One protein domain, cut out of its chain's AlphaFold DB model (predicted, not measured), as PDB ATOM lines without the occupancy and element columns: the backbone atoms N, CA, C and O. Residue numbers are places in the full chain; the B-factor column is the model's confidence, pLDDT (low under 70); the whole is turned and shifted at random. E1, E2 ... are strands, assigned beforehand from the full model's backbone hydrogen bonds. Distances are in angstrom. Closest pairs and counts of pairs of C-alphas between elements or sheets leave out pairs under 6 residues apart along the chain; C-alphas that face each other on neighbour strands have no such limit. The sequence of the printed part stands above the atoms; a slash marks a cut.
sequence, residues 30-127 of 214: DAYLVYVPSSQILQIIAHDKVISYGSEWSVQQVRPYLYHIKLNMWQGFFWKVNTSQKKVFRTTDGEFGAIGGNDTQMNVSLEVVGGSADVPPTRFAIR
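Overview. This is residues 30 to 127 of the 214 residues of an uncharacterized protein of Thermotogaceae bacterium (UniProt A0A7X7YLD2). Two strongly twisted five-stranded sheets lie face to face as a sandwich, with the strands of one crossing those of the other at 69 degrees. Edge strand E3 lies far out at one border of the first sheet, and the chain passes between the sheets at the links E3 to E4 and E8 to E9. The printed part has 98 residues, with ten named strands, E1 to E10 along the chain, and no named helix: all strand. Both sheets are antiparallel, in the orders E3 E2 E1 E10 E9 and E4 E5 E6 E7 E8. The whole is compact and rounded, with a radius of gyration of the C-alphas of 12.6 A and spans of 35 by 31 by 25 A.

Arrangement. Begin at E1, residues 31 to 36, which forms a hairpin with E2, residues 41 to 46; look for N 34 and O 43, 2.8 A apart. E3, residues 49 to 52, ends this meander, each strand the antiparallel neighbour of the one before; its N 51 is 2.8 A from O 44 of E2. On the other side of E1 from E2 you find E10, residues 123 to 127, with N 33 and O 126 at 2.9 A. E9, residues 109 to 113, is the edge strand beside E10, with N 125 and O 111 at 2.8 A. The second sheet is a meander of E4, residues 57 to 63, E5, residues 66 to 71, E6, residues 77 to 82, E7, residues 87 to 92, and E8, residues 102 to 105. Along it, find N 60 and O 68 at 2.8 A, N 69 and O 79 at 2.8 A, N 80 and O 89 at 2.8 A, and N 90 and O 104 at 2.8 A. Between the sheets, the closest C-alphas of E7 and E9 are those of Lys 87 and Leu 110, 6.1 A apart. E1 and E5 are apart.

Along the chain. Find C-alpha 31 at (9.415, -34.477, -10.803); from there E1 runs 16.4 A to C-alpha 36, and E2 returns over 16.2 A. E4, the longest strand by residues, runs 18.6 A from C-alpha 57 at (7.158, -42.922, 3.759). E5 spans 17.1 A, E7 16.1 A and E6 16.0 A. E10 ends at C-alpha 127 at (12.493, -39.547, -11.830).

Size, cuts and confidence. The C-alphas of Asp 48 and Asp 93 are the two farthest apart, at 35.5 A. The printed part has no cut and no long link; E7 to E8 and E9 to E10 are short links, and the others are tight. The mean pLDDT of the printed part is 97.3, and no printed residue is under 70.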
ATOM      1  N   ASP A  30       9.106 -32.402 -14.939       91.56
ATOM      2  CA  ASP A  30      10.238 -32.833 -14.124       91.56
ATOM      3  C   ASP A  30       9.791 -32.935 -12.666       91.56
ATOM      4  O   ASP A  30       9.539 -31.926 -11.995       91.56
ATOM      5  N   ALA A  31       9.647 -34.173 -12.199       97.62
ATOM      6  CA  ALA A  31       9.415 -34.477 -10.803       97.62
ATOM      7  C   ALA A  31      10.173 -35.735 -10.399       97.62
ATOM      8  O   ALA A  31      10.291 -36.698 -11.164       97.62
ATOM      9  N   TYR A  32      10.657 -35.745  -9.167       98.44
ATOM     10  CA  TYR A  32      11.428 -36.859  -8.653       98.44
ATOM     11  C   TYR A  32      11.264 -37.032  -7.149       98.44
ATOM     12  O   TYR A  32      11.093 -36.070  -6.401       98.44
ATOM     13  N   LEU A  33      11.332 -38.287  -6.712       98.56
ATOM     14  CA  LEU A  33      11.469 -38.653  -5.307       98.56
ATOM     15  C   LEU A  33      12.954 -38.832  -5.024       98.56
ATOM     16  O   LEU A  33      13.597 -39.688  -5.628       98.56
ATOM     17  N   VAL A  34      13.499 -38.037  -4.115       98.62
ATOM     18  CA  VAL A  34      14.900 -38.103  -3.698       98.62
ATOM     19  C   VAL A  34      15.004 -38.689  -2.299       98.62
ATOM     20  O   VAL A  34      14.194 -38.373  -1.431       98.62
ATOM     21  N   TYR A  35      16.018 -39.524  -2.081       98.69
ATOM     22  CA  TYR A  35      16.379 -40.033  -0.763       98.69
ATOM     23  C   TYR A  35      17.875 -39.851  -0.498       98.69
ATOM     24  O   TYR A  35      18.715 -40.144  -1.356       98.69
ATOM     25  N   VAL A  36      18.198 -39.377   0.705       98.44
ATOM     26  CA  VAL A  36      19.567 -39.196   1.209       98.44
ATOM     27  C   VAL A  36      19.768 -40.134   2.404       98.44
ATOM     28  O   VAL A  36      19.276 -39.829   3.492       98.44
ATOM     29  N   PRO A  37      20.473 -41.273   2.243       97.75
ATOM     30  CA  PRO A  37      20.579 -42.285   3.296       97.75
ATOM     31  C   PRO A  37      21.187 -41.795   4.614       97.75
ATOM     32  O   PRO A  37      20.721 -42.201   5.674       97.75
ATOM     33  N   SER A  38      22.187 -40.910   4.570       96.94
ATOM     34  CA  SER A  38      22.888 -40.430   5.773       96.94
ATOM     35  C   SER A  38      22.001 -39.607   6.707       96.94
ATOM     36  O   SER A  38      22.178 -39.662   7.919       96.94
ATOM     37  N   SER A  39      21.046 -38.859   6.154       97.25
ATOM     38  CA  SER A  39      20.099 -38.039   6.916       97.25
ATOM     39  C   SER A  39      18.702 -38.650   6.991       97.25
ATOM     40  O   SER A  39      17.831 -38.071   7.631       97.25
ATOM     41  N   GLN A  40      18.471 -39.777   6.309       96.88
ATOM     42  CA  GLN A  40      17.162 -40.422   6.155       96.88
ATOM     43  C   GLN A  40      16.070 -39.466   5.644       96.88
ATOM     44  O   GLN A  40      14.893 -39.604   5.966       96.88
ATOM     45  N   ILE A  41      16.460 -38.478   4.833       96.88
ATOM     46  CA  ILE A  41      15.525 -37.498   4.274       96.88
ATOM     47  C   ILE A  41      14.986 -38.037   2.956       96.88
ATOM     48  O   ILE A  41      15.766 -38.332   2.047       96.88
ATOM     49  N   LEU A  42      13.658 -38.112   2.852       98.12
ATOM     50  CA  LEU A  42      12.924 -38.383   1.621       98.12
ATOM     51  C   LEU A  42      12.108 -37.147   1.242       98.12
ATOM     52  O   LEU A  42      11.400 -36.591   2.073       98.12
ATOM     53  N   GLN A  43      12.191 -36.715  -0.011       98.50
ATOM     54  CA  GLN A  43      11.414 -35.582  -0.515       98.50
ATOM     55  C   GLN A  43      10.876 -35.886  -1.906       98.50
ATOM     56  O   GLN A  43      11.507 -36.601  -2.681       98.50
ATOM     57  N   ILE A  44       9.729 -35.299  -2.233       98.44
ATOM     58  CA  ILE A  44       9.218 -35.239  -3.601       98.44
ATOM     59  C   ILE A  44       9.407 -33.810  -4.078       98.44
ATOM     60  O   ILE A  44       8.932 -32.868  -3.438       98.44
ATOM     61  N   ILE A  45      10.110 -33.655  -5.190       98.38
ATOM     62  CA  ILE A  45      10.441 -32.365  -5.781       98.38
ATOM     63  C   ILE A  45       9.808 -32.299  -7.163       98.38
ATOM     64  O   ILE A  45       9.843 -33.276  -7.908       98.38
ATOM     65  N   ALA A  46       9.234 -31.150  -7.500       96.88
ATOM     66  CA  ALA A  46       8.809 -30.824  -8.852       96.88
ATOM     67  C   ALA A  46       9.076 -29.345  -9.119       96.88
ATOM     68  O   ALA A  46       8.823 -28.506  -8.252       96.88
ATOM     69  N   HIS A  47       9.579 -29.032 -10.314       93.12
ATOM     70  CA  HIS A  47       9.901 -27.656 -10.714       93.12
ATOM     71  C   HIS A  47      10.772 -26.914  -9.674       93.12
ATOM     72  O   HIS A  47      10.437 -25.821  -9.219       93.12
ATOM     73  N   ASP A  48      11.851 -27.571  -9.232       93.56
ATOM     74  CA  ASP A  48      12.805 -27.080  -8.222       93.56
ATOM     75  C   ASP A  48      12.199 -26.708  -6.857       93.56
ATOM     76  O   ASP A  48      12.825 -26.028  -6.043       93.56
ATOM     77  N   LYS A  49      10.978 -27.172  -6.570       96.19
ATOM     78  CA  LYS A  49      10.309 -26.986  -5.284       96.19
ATOM     79  C   LYS A  49      10.025 -28.335  -4.642       96.19
ATOM     80  O   LYS A  49       9.513 -29.249  -5.285       96.19
ATOM     81  N   VAL A  50      10.314 -28.450  -3.348       97.62
ATOM     82  CA  VAL A  50       9.816 -29.572  -2.544       97.62
ATOM     83  C   VAL A  50       8.299 -29.445  -2.485       97.62
ATOM     84  O   VAL A  50       7.810 -28.437  -1.985       97.62
ATOM     85  N   ILE A  51       7.585 -30.445  -3.000       97.56
ATOM     86  CA  ILE A  51       6.117 -30.544  -3.001       97.56
ATOM     87  C   ILE A  51       5.596 -31.569  -1.980       97.56
ATOM     88  O   ILE A  51       4.400 -31.610  -1.704       97.56
ATOM     89  N   SER A  52       6.485 -32.364  -1.375       98.00
ATOM     90  CA  SER A  52       6.204 -33.188  -0.195       98.00
ATOM     91  C   SER A  52       7.500 -33.520   0.550       98.00
ATOM     92  O   SER A  52       8.517 -33.810  -0.080       98.00
ATOM     93  N   TYR A  53       7.454 -33.528   1.884       97.06
ATOM     94  CA  TYR A  53       8.582 -33.901   2.754       97.06
ATOM     95  C   TYR A  53       8.604 -35.384   3.140       97.06
ATOM     96  O   TYR A  53       9.363 -35.777   4.020       97.06
ATOM     97  N   GLY A  54       7.756 -36.210   2.518       94.75
ATOM     98  CA  GLY A  54       7.880 -37.661   2.617       94.75
ATOM     99  C   GLY A  54       7.660 -38.267   4.011       94.75
ATOM    100  O   GLY A  54       8.018 -39.421   4.205       94.75
ATOM    101  N   SER A  55       7.068 -37.547   4.972       93.00
ATOM    102  CA  SER A  55       6.863 -38.023   6.358       93.00
ATOM    103  C   SER A  55       6.022 -39.299   6.466       93.00
ATOM    104  O   SER A  55       6.093 -40.018   7.458       93.00
ATOM    105  N   GLU A  56       5.229 -39.590   5.438       94.62
ATOM    106  CA  GLU A  56       4.374 -40.773   5.341       94.62
ATOM    107  C   GLU A  56       5.086 -41.970   4.689       94.62
ATOM    108  O   GLU A  56       4.451 -42.993   4.433       94.62
ATOM    109  N   TRP A  57       6.379 -41.854   4.376       98.12
ATOM    110  CA  TRP A  57       7.158 -42.922   3.759       98.12
ATOM    111  C   TRP A  57       7.965 -43.708   4.787       98.12
ATOM    112  O   TRP A  57       8.607 -43.156   5.675       98.12
ATOM    113  N   SER A  58       7.997 -45.019   4.586       98.38
ATOM    114  CA  SER A  58       8.946 -45.925   5.219       98.38
ATOM    115  C   SER A  58      10.045 -46.277   4.223       98.38
ATOM    116  O   SER A  58       9.759 -46.647   3.080       98.38
ATOM    117  N   VAL A  59      11.300 -46.212   4.666       98.50
ATOM    118  CA  VAL A  59      12.480 -46.618   3.891       98.50
ATOM    119  C   VAL A  59      13.287 -47.611   4.712       98.50
ATOM    120  O   VAL A  59      13.612 -47.342   5.863       98.50
ATOM    121  N   GLN A  60      13.641 -48.745   4.115       98.44
ATOM    122  CA  GLN A  60      14.511 -49.737   4.731       98.44
ATOM    123  C   GLN A  60      15.634 -50.119   3.781       98.44
ATOM    124  O   GLN A  60      15.408 -50.494   2.631       98.44
ATOM    125  N   GLN A  61      16.862 -50.044   4.278       98.31
ATOM    126  CA  GLN A  61      18.019 -50.555   3.566       98.31
ATOM    127  C   GLN A  61      18.148 -52.058   3.824       98.31
ATOM    128  O   GLN A  61      18.317 -52.477   4.965       98.31
ATOM    129  N   VAL A  62      18.063 -52.864   2.766       98.12
ATOM    130  CA  VAL A  62      18.146 -54.334   2.846       98.12
ATOM    131  C   VAL A  62      19.560 -54.820   2.521       98.12
ATOM    132  O   VAL A  62      20.052 -55.777   3.110       98.12
ATOM    133  N   ARG A  63      20.237 -54.142   1.587       97.75
ATOM    134  CA  ARG A  63      21.669 -54.299   1.269       97.75
ATOM    135  C   ARG A  63      22.266 -52.919   0.970       97.75
ATOM    136  O   ARG A  63      21.487 -52.001   0.708       97.75
ATOM    137  N   PRO A  64      23.602 -52.748   0.921       97.94
ATOM    138  CA  PRO A  64      24.218 -51.460   0.589       97.94
ATOM    139  C   PRO A  64      23.606 -50.779  -0.645       97.94
ATOM    140  O   PRO A  64      23.288 -49.597  -0.594       97.94
ATOM    141  N   TYR A  65      23.316 -51.549  -1.697       97.88
ATOM    142  CA  TYR A  65      22.719 -51.054  -2.938       97.88
ATOM    143  C   TYR A  65      21.192 -51.216  -3.052       97.88
ATOM    144  O   TYR A  65      20.625 -50.760  -4.050       97.88
ATOM    145  N   LEU A  66      20.525 -51.887  -2.107       98.50
ATOM    146  CA  LEU A  66      19.117 -52.283  -2.224       98.50
ATOM    147  C   LEU A  66      18.277 -51.667  -1.109       98.50
ATOM    148  O   LEU A  66      18.458 -51.984   0.068       98.50
ATOM    149  N   TYR A  67      17.309 -50.851  -1.509       98.81
ATOM    150  CA  TYR A  67      16.379 -50.179  -0.611       98.81
ATOM    151  C   TYR A  67      14.955 -50.615  -0.907       98.81
ATOM    152  O   TYR A  67      14.567 -50.743  -2.064       98.81
ATOM    153  N   HIS A  68      14.170 -50.819   0.139       98.81
ATOM    154  CA  HIS A  68      12.729 -50.956   0.045       98.81
ATOM    155  C   HIS A  68      12.119 -49.636   0.500       98.81
ATOM    156  O   HIS A  68      12.471 -49.129   1.564       98.81
ATOM    157  N   ILE A  69      11.217 -49.071  -0.297       98.62
ATOM    158  CA  ILE A  69      10.487 -47.851   0.047       98.62
ATOM    159  C   ILE A  69       8.991 -48.066  -0.154       98.62
ATOM    160  O   ILE A  69       8.573 -48.714  -1.114       98.62
ATOM    161  N   LYS A  70       8.172 -47.548   0.758       98.19
ATOM    162  CA  LYS A  70       6.712 -47.576   0.625       98.19
ATOM    163  C   LYS A  70       6.083 -46.374   1.299       98.19
ATOM    164  O   LYS A  70       6.563 -45.932   2.340       98.19
ATOM    165  N   LEU A  71       4.974 -45.905   0.747       97.62
ATOM    166  CA  LEU A  71       4.066 -45.039   1.481       97.62
ATOM    167  C   LEU A  71       3.314 -45.888   2.518       97.62
ATOM    168  O   LEU A  71       2.882 -46.998   2.209       97.62
ATOM    169  N   ASN A  72       3.138 -45.382   3.737       96.31
ATOM    170  CA  ASN A  72       2.598 -46.156   4.862       96.31
ATOM    171  C   ASN A  72       1.185 -46.703   4.611       96.31
ATOM    172  O   ASN A  72       0.825 -47.745   5.155       96.31
ATOM    173  N   MET A  73       0.398 -46.029   3.769       94.75
ATOM    174  CA  MET A  73      -0.963 -46.454   3.424       94.75
ATOM    175  C   MET A  73      -1.026 -47.461   2.269       94.75
ATOM    176  O   MET A  73      -2.094 -48.016   2.012       94.75
ATOM    177  N   TRP A  74       0.083 -47.731   1.571       96.94
ATOM    178  CA  TRP A  74       0.099 -48.756   0.530       96.94
ATOM    179  C   TRP A  74      -0.077 -50.148   1.132       96.94
ATOM    180  O   TRP A  74       0.557 -50.502   2.126       96.94
ATOM    181  N   GLN A  75      -0.916 -50.952   0.482       95.31
ATOM    182  CA  GLN A  75      -1.184 -52.336   0.856       95.31
ATOM    183  C   GLN A  75      -0.773 -53.274  -0.275       95.31
ATOM    184  O   GLN A  75      -0.960 -52.963  -1.452       95.31
ATOM    185  N   GLY A  76      -0.208 -54.427   0.083       96.50
ATOM    186  CA  GLY A  76       0.123 -55.499  -0.863       96.50
ATOM    187  C   GLY A  76       1.327 -55.245  -1.778       96.50
ATOM    188  O   GLY A  76       1.659 -56.117  -2.579       96.50
ATOM    189  N   PHE A  77       2.001 -54.092  -1.686       98.38
ATOM    190  CA  PHE A  77       3.230 -53.840  -2.440       98.38
ATOM    191  C   PHE A  77       4.155 -52.813  -1.776       98.38
ATOM    192  O   PHE A  77       3.751 -52.032  -0.915       98.38
ATOM    193  N   PHE A  78       5.405 -52.791  -2.230       98.75
ATOM    194  CA  PHE A  78       6.382 -51.729  -1.986       98.75
ATOM    195  C   PHE A  78       7.266 -51.556  -3.223       98.75
ATOM    196  O   PHE A  78       7.153 -52.310  -4.191       98.75
ATOM    197  N   TRP A  79       8.135 -50.551  -3.224       98.69
ATOM    198  CA  TRP A  79       9.122 -50.373  -4.281       98.69
ATOM    199  C   TRP A  79      10.498 -50.840  -3.827       98.69
ATOM    200  O   TRP A  79      10.973 -50.449  -2.761       98.69
ATOM    201  N   LYS A  80      11.162 -51.640  -4.660       98.69
ATOM    202  CA  LYS A  80      12.586 -51.947  -4.540       98.69
ATOM    203  C   LYS A  80      13.387 -50.999  -5.404       98.69
ATOM    204  O   LYS A  80      13.207 -50.955  -6.617       98.69
ATOM    205  N   VAL A  81      14.321 -50.298  -4.791       98.75
ATOM    206  CA  VAL A  81      15.280 -49.430  -5.461       98.75
ATOM    207  C   VAL A  81      16.631 -50.132  -5.448       98.75
ATOM    208  O   VAL A  81      17.278 -50.239  -4.405       98.75
ATOM    209  N   ASN A  82      17.052 -50.628  -6.610       98.38
ATOM    210  CA  ASN A  82      18.373 -51.208  -6.802       98.38
ATOM    211  C   ASN A  82      19.299 -50.155  -7.417       98.38
ATOM    212  O   ASN A  82      19.261 -49.878  -8.616       98.38
ATOM    213  N   THR A  83      20.138 -49.570  -6.572       98.44
ATOM    214  CA  THR A  83      21.020 -48.450  -6.927       98.44
ATOM    215  C   THR A  83      22.251 -48.895  -7.720       98.44
ATOM    216  O   THR A  83      22.736 -48.139  -8.556       98.44
ATOM    217  N   SER A  84      22.688 -50.150  -7.563       96.94
ATOM    218  CA  SER A  84      23.761 -50.742  -8.375       96.94
ATOM    219  C   SER A  84      23.309 -50.965  -9.822       96.94
ATOM    220  O   SER A  84      24.016 -50.611 -10.761       96.94
ATOM    221  N   GLN A  85      22.092 -51.485 -10.011       96.62
ATOM    222  CA  GLN A  85      21.516 -51.728 -11.339       96.62
ATOM    223  C   GLN A  85      20.830 -50.499 -11.945       96.62
ATOM    224  O   GLN A  85      20.423 -50.545 -13.103       96.62
ATOM    225  N   LYS A  86      20.669 -49.423 -11.167       97.88
ATOM    226  CA  LYS A  86      19.896 -48.226 -11.529       97.88
ATOM    227  C   LYS A  86      18.460 -48.538 -11.960       97.88
ATOM    228  O   LYS A  86      17.953 -47.988 -12.934       97.88
ATOM    229  N   LYS A  87      17.803 -49.440 -11.230       98.44
ATOM    230  CA  LYS A  87      16.441 -49.906 -11.520       98.44
ATOM    231  C   LYS A  87      15.534 -49.756 -10.312       98.44
ATOM    232  O   LYS A  87      15.972 -49.900  -9.170       98.44
ATOM    233  N   VAL A  88      14.258 -49.520 -10.589       98.69
ATOM    234  CA  VAL A  88      13.192 -49.534  -9.588       98.69
ATOM    235  C   VAL A  88      12.176 -50.593  -9.984       98.69
ATOM    236  O   VAL A  88      11.820 -50.714 -11.157       98.69
ATOM    237  N   PHE A  89      11.721 -51.364  -9.007       98.69
ATOM    238  CA  PHE A  89      10.729 -52.412  -9.187       98.69
ATOM    239  C   PHE A  89       9.562 -52.174  -8.243       98.69
ATOM    240  O   PHE A  89       9.761 -51.797  -7.091       98.69
ATOM    241  N   ARG A  90       8.349 -52.446  -8.712       98.50
ATOM    242  CA  ARG A  90       7.195 -52.678  -7.854       98.50
ATOM    243  C   ARG A  90       7.228 -54.142  -7.425       98.50
ATOM    244  O   ARG A  90       7.226 -55.016  -8.288       98.50
ATOM    245  N   THR A  91       7.245 -54.388  -6.123       98.62
ATOM    246  CA  THR A  91       7.290 -55.732  -5.543       98.62
ATOM    247  C   THR A  91       5.970 -56.062  -4.870       98.62
ATOM    248  O   THR A  91       5.537 -55.309  -3.997       98.62
ATOM    249  N   THR A  92       5.359 -57.186  -5.236       98.50
ATOM    250  CA  THR A  92       4.203 -57.781  -4.538       98.50
ATOM    251  C   THR A  92       4.606 -59.082  -3.848       98.50
ATOM    252  O   THR A  92       5.706 -59.586  -4.080       98.50
ATOM    253  N   ASP A  93       3.741 -59.620  -2.983       97.69
ATOM    254  CA  ASP A  93       3.914 -60.942  -2.346       97.69
ATOM    255  C   ASP A  93       5.268 -61.130  -1.632       97.69
ATOM    256  O   ASP A  93       5.815 -62.228  -1.555       97.69
ATOM    257  N   GLY A  94       5.841 -60.032  -1.138       96.25
ATOM    258  CA  GLY A  94       7.102 -60.006  -0.410       96.25
ATOM    259  C   GLY A  94       6.954 -59.274   0.916       96.25
ATOM    260  O   GLY A  94       6.024 -58.491   1.117       96.25
ATOM    261  N   GLU A  95       7.907 -59.495   1.811       97.62
ATOM    262  CA  GLU A  95       7.979 -58.798   3.090       97.62
ATOM    263  C   GLU A  95       8.846 -57.534   2.964       97.62
ATOM    264  O   GLU A  95       9.958 -57.550   2.427       97.62
ATOM    265  N   PHE A  96       8.325 -56.399   3.436       98.25
ATOM    266  CA  PHE A  96       9.067 -55.141   3.442       98.25
ATOM    267  C   PHE A  96      10.282 -55.261   4.370       98.25
ATOM    268  O   PHE A  96      10.121 -55.586   5.540       98.25
ATOM    269  N   GLY A  97      11.484 -54.992   3.854       97.88
ATOM    270  CA  GLY A  97      12.728 -55.157   4.603       97.88
ATOM    271  C   GLY A  97      13.442 -56.497   4.430       97.88
ATOM    272  O   GLY A  97      14.587 -56.614   4.859       97.88
ATOM    273  N   ALA A  98      12.821 -57.476   3.768       97.38
ATOM    274  CA  ALA A  98      13.410 -58.788   3.513       97.38
ATOM    275  C   ALA A  98      13.632 -59.033   2.013       97.38
ATOM    276  O   ALA A  98      12.958 -58.466   1.157       97.38
ATOM    277  N   ILE A  99      14.580 -59.904   1.670       95.81
ATOM    278  CA  ILE A  99      14.772 -60.341   0.280       95.81
ATOM    279  C   ILE A  99      13.629 -61.292  -0.113       95.81
ATOM    280  O   ILE A  99      13.341 -62.232   0.620       95.81
ATOM    281  N   GLY A 100      13.015 -61.085  -1.283       95.06
ATOM    282  CA  GLY A 100      11.933 -61.933  -1.812       95.06
ATOM    283  C   GLY A 100      10.825 -61.132  -2.503       95.06
ATOM    284  O   GLY A 100      10.965 -59.921  -2.675       95.06
ATOM    285  N   GLY A 101       9.732 -61.795  -2.893       97.31
ATOM    286  CA  GLY A 101       8.586 -61.198  -3.594       97.31
ATOM    287  C   GLY A 101       8.704 -61.180  -5.124       97.31
ATOM    288  O   GLY A 101       9.738 -61.541  -5.688       97.31
ATOM    289  N   ASN A 102       7.631 -60.740  -5.782       98.38
ATOM    290  CA  ASN A 102       7.480 -60.700  -7.236       98.38
ATOM    291  C   ASN A 102       7.769 -59.298  -7.777       98.38
ATOM    292  O   ASN A 102       7.028 -58.356  -7.498       98.38
ATOM    293  N   ASP A 103       8.836 -59.163  -8.566       98.50
ATOM    294  CA  ASP A 103       9.326 -57.869  -9.041       98.50
ATOM    295  C   ASP A 103       8.846 -57.546 -10.456       98.50
ATOM    296  O   ASP A 103       9.131 -58.261 -11.414       98.50
ATOM    297  N   THR A 104       8.182 -56.401 -10.602       98.50
ATOM    298  CA  THR A 104       7.857 -55.795 -11.897       98.50
ATOM    299  C   THR A 104       8.654 -54.508 -12.055       98.50
ATOM    300  O   THR A 104       8.492 -53.578 -11.265       98.50
ATOM    301  N   GLN A 105       9.530 -54.430 -13.060       98.38
ATOM    302  CA  GLN A 105      10.321 -53.220 -13.302       98.38
ATOM    303  C   GLN A 105       9.399 -52.040 -13.645       98.38
ATOM    304  O   GLN A 105       8.511 -52.156 -14.488       98.38
ATOM    305  N   MET A 106       9.621 -50.901 -12.995       98.25
ATOM    306  CA  MET A 106       8.861 -49.674 -13.226       98.25
ATOM    307  C   MET A 106       9.429 -48.874 -14.403       98.25
ATOM    308  O   MET A 106      10.626 -48.936 -14.690       98.25
ATOM    309  N   ASN A 107       8.579 -48.075 -15.052       96.81
ATOM    310  CA  ASN A 107       8.983 -47.176 -16.132       96.81
ATOM    311  C   ASN A 107       9.405 -45.805 -15.576       96.81
ATOM    312  O   ASN A 107       8.712 -44.801 -15.746       96.81
ATOM    313  N   VAL A 108      10.528 -45.793 -14.861       97.75
ATOM    314  CA  VAL A 108      11.130 -44.612 -14.224       97.75
ATOM    315  C   VAL A 108      12.641 -44.626 -14.438       97.75
ATOM    316  O   VAL A 108      13.231 -45.686 -14.653       97.75
ATOM    317  N   SER A 109      13.281 -43.462 -14.350       97.94
ATOM    318  CA  SER A 109      14.750 -43.377 -14.354       97.94
ATOM    319  C   SER A 109      15.278 -43.263 -12.927       97.94
ATOM    320  O   SER A 109      14.686 -42.559 -12.112       97.94
ATOM    321  N   LEU A 110      16.391 -43.936 -12.622       98.50
ATOM    322  CA  LEU A 110      17.057 -43.829 -11.324       98.50
ATOM    323  C   LEU A 110      18.408 -43.127 -11.469       98.50
ATOM    324  O   LEU A 110      19.332 -43.642 -12.100       98.50
ATOM    325  N   GLU A 111      18.537 -41.977 -10.822       98.31
ATOM    326  CA  GLU A 111      19.813 -41.297 -10.637       98.31
ATOM    327  C   GLU A 111      20.429 -41.713  -9.309       98.31
ATOM    328  O   GLU A 111      19.753 -41.748  -8.283       98.31
ATOM    329  N   VAL A 112      21.724 -42.015  -9.316       98.44
ATOM    330  CA  VAL A 112      22.459 -42.463  -8.131       98.44
ATOM    331  C   VAL A 112      23.754 -41.673  -8.047       98.44
ATOM    332  O   VAL A 112      24.480 -41.569  -9.037       98.44
ATOM    333  N   VAL A 113      24.027 -41.112  -6.871       98.19
ATOM    334  CA  VAL A 113      25.260 -40.388  -6.557       98.19
ATOM    335  C   VAL A 113      26.032 -41.183  -5.511       98.19
ATOM    336  O   VAL A 113      25.498 -41.492  -4.444       98.19
ATOM    337  N   GLY A 114      27.288 -41.502  -5.828       96.12
ATOM    338  CA  GLY A 114      28.145 -42.348  -4.996       96.12
ATOM    339  C   GLY A 114      27.655 -43.797  -4.886       96.12
ATOM    340  O   GLY A 114      26.727 -44.216  -5.577       96.12
ATOM    341  N   GLY A 115      28.282 -44.546  -3.981       92.69
ATOM    342  CA  GLY A 115      27.937 -45.937  -3.681       92.69
ATOM    343  C   GLY A 115      28.537 -46.971  -4.639       92.69
ATOM    344  O   GLY A 115      29.127 -46.650  -5.670       92.69
ATOM    345  N   SER A 116      28.402 -48.237  -4.257       91.31
ATOM    346  CA  SER A 116      28.817 -49.426  -5.004       91.31
ATOM    347  C   SER A 116      27.974 -50.633  -4.560       91.31
ATOM    348  O   SER A 116      26.943 -50.472  -3.905       91.31
ATOM    349  N   ALA A 117      28.384 -51.854  -4.909       90.38
ATOM    350  CA  ALA A 117      27.745 -53.067  -4.395       90.38
ATOM    351  C   ALA A 117      27.893 -53.221  -2.865       90.38
ATOM    352  O   ALA A 117      27.019 -53.789  -2.219       90.38
ATOM    353  N   ASP A 118      28.952 -52.666  -2.277       94.75
ATOM    354  CA  ASP A 118      29.256 -52.839  -0.849       94.75
ATOM    355  C   ASP A 118      29.173 -51.525  -0.063       94.75
ATOM    356  O   ASP A 118      29.210 -51.524   1.165       94.75
ATOM    357  N   VAL A 119      29.015 -50.398  -0.761       95.19
ATOM    358  CA  VAL A 119      28.952 -49.062  -0.166       95.19
ATOM    359  C   VAL A 119      27.603 -48.415  -0.491       95.19
ATOM    360  O   VAL A 119      27.258 -48.306  -1.669       95.19
ATOM    361  N   PRO A 120      26.839 -47.946   0.509       96.88
ATOM    362  CA  PRO A 120      25.601 -47.212   0.267       96.88
ATOM    363  C   PRO A 120      25.828 -45.948  -0.584       96.88
ATOM    364  O   PRO A 120      26.846 -45.273  -0.408       96.88
ATOM    365  N   PRO A 121      24.904 -45.577  -1.487       98.12
ATOM    366  CA  PRO A 121      24.971 -44.295  -2.179       98.12
ATOM    367  C   PRO A 121      24.812 -43.124  -1.209       98.12
ATOM    368  O   PRO A 121      24.158 -43.224  -0.172       98.12
ATOM    369  N   THR A 122      25.348 -41.964  -1.584       98.38
ATOM    370  CA  THR A 122      25.126 -40.724  -0.827       98.38
ATOM    371  C   THR A 122      23.734 -40.157  -1.086       98.38
ATOM    372  O   THR A 122      23.176 -39.471  -0.235       98.38
ATOM    373  N   ARG A 123      23.174 -40.417  -2.275       98.44
ATOM    374  CA  ARG A 123      21.836 -39.983  -2.691       98.44
ATOM    375  C   ARG A 123      21.344 -40.840  -3.851       98.44
ATOM    376  O   ARG A 123      22.134 -41.196  -4.723       98.44
ATOM    377  N   PHE A 124      20.042 -41.074  -3.930       98.69
ATOM    378  CA  PHE A 124      19.406 -41.490  -5.178       98.69
ATOM    379  C   PHE A 124      18.112 -40.713  -5.431       98.69
ATOM    380  O   PHE A 124      17.493 -40.217  -4.490       98.69
ATOM    381  N   ALA A 125      17.718 -40.592  -6.698       98.69
ATOM    382  CA  ALA A 125      16.486 -39.934  -7.116       98.69
ATOM    383  C   ALA A 125      15.747 -40.766  -8.171       98.69
ATOM    384  O   ALA A 125      16.319 -41.134  -9.197       98.69
ATOM    385  N   ILE A 126      14.473 -41.057  -7.911       98.62
ATOM    386  CA  ILE A 126      13.554 -41.716  -8.840       98.62
ATOM    387  C   ILE A 126      12.850 -40.621  -9.634       98.62
ATOM    388  O   ILE A 126      12.058 -39.876  -9.060       98.62
ATOM    389  N   ARG A 127      13.134 -40.516 -10.933       98.44
ATOM    390  CA  ARG A 127      12.493 -39.547 -11.830       98.44
ATOM    391  C   ARG A 127      11.226 -40.116 -12.446       98.44
ATOM    392  O   ARG A 127      11.240 -41.212 -13.012       98.44
TER     393      ARG A 127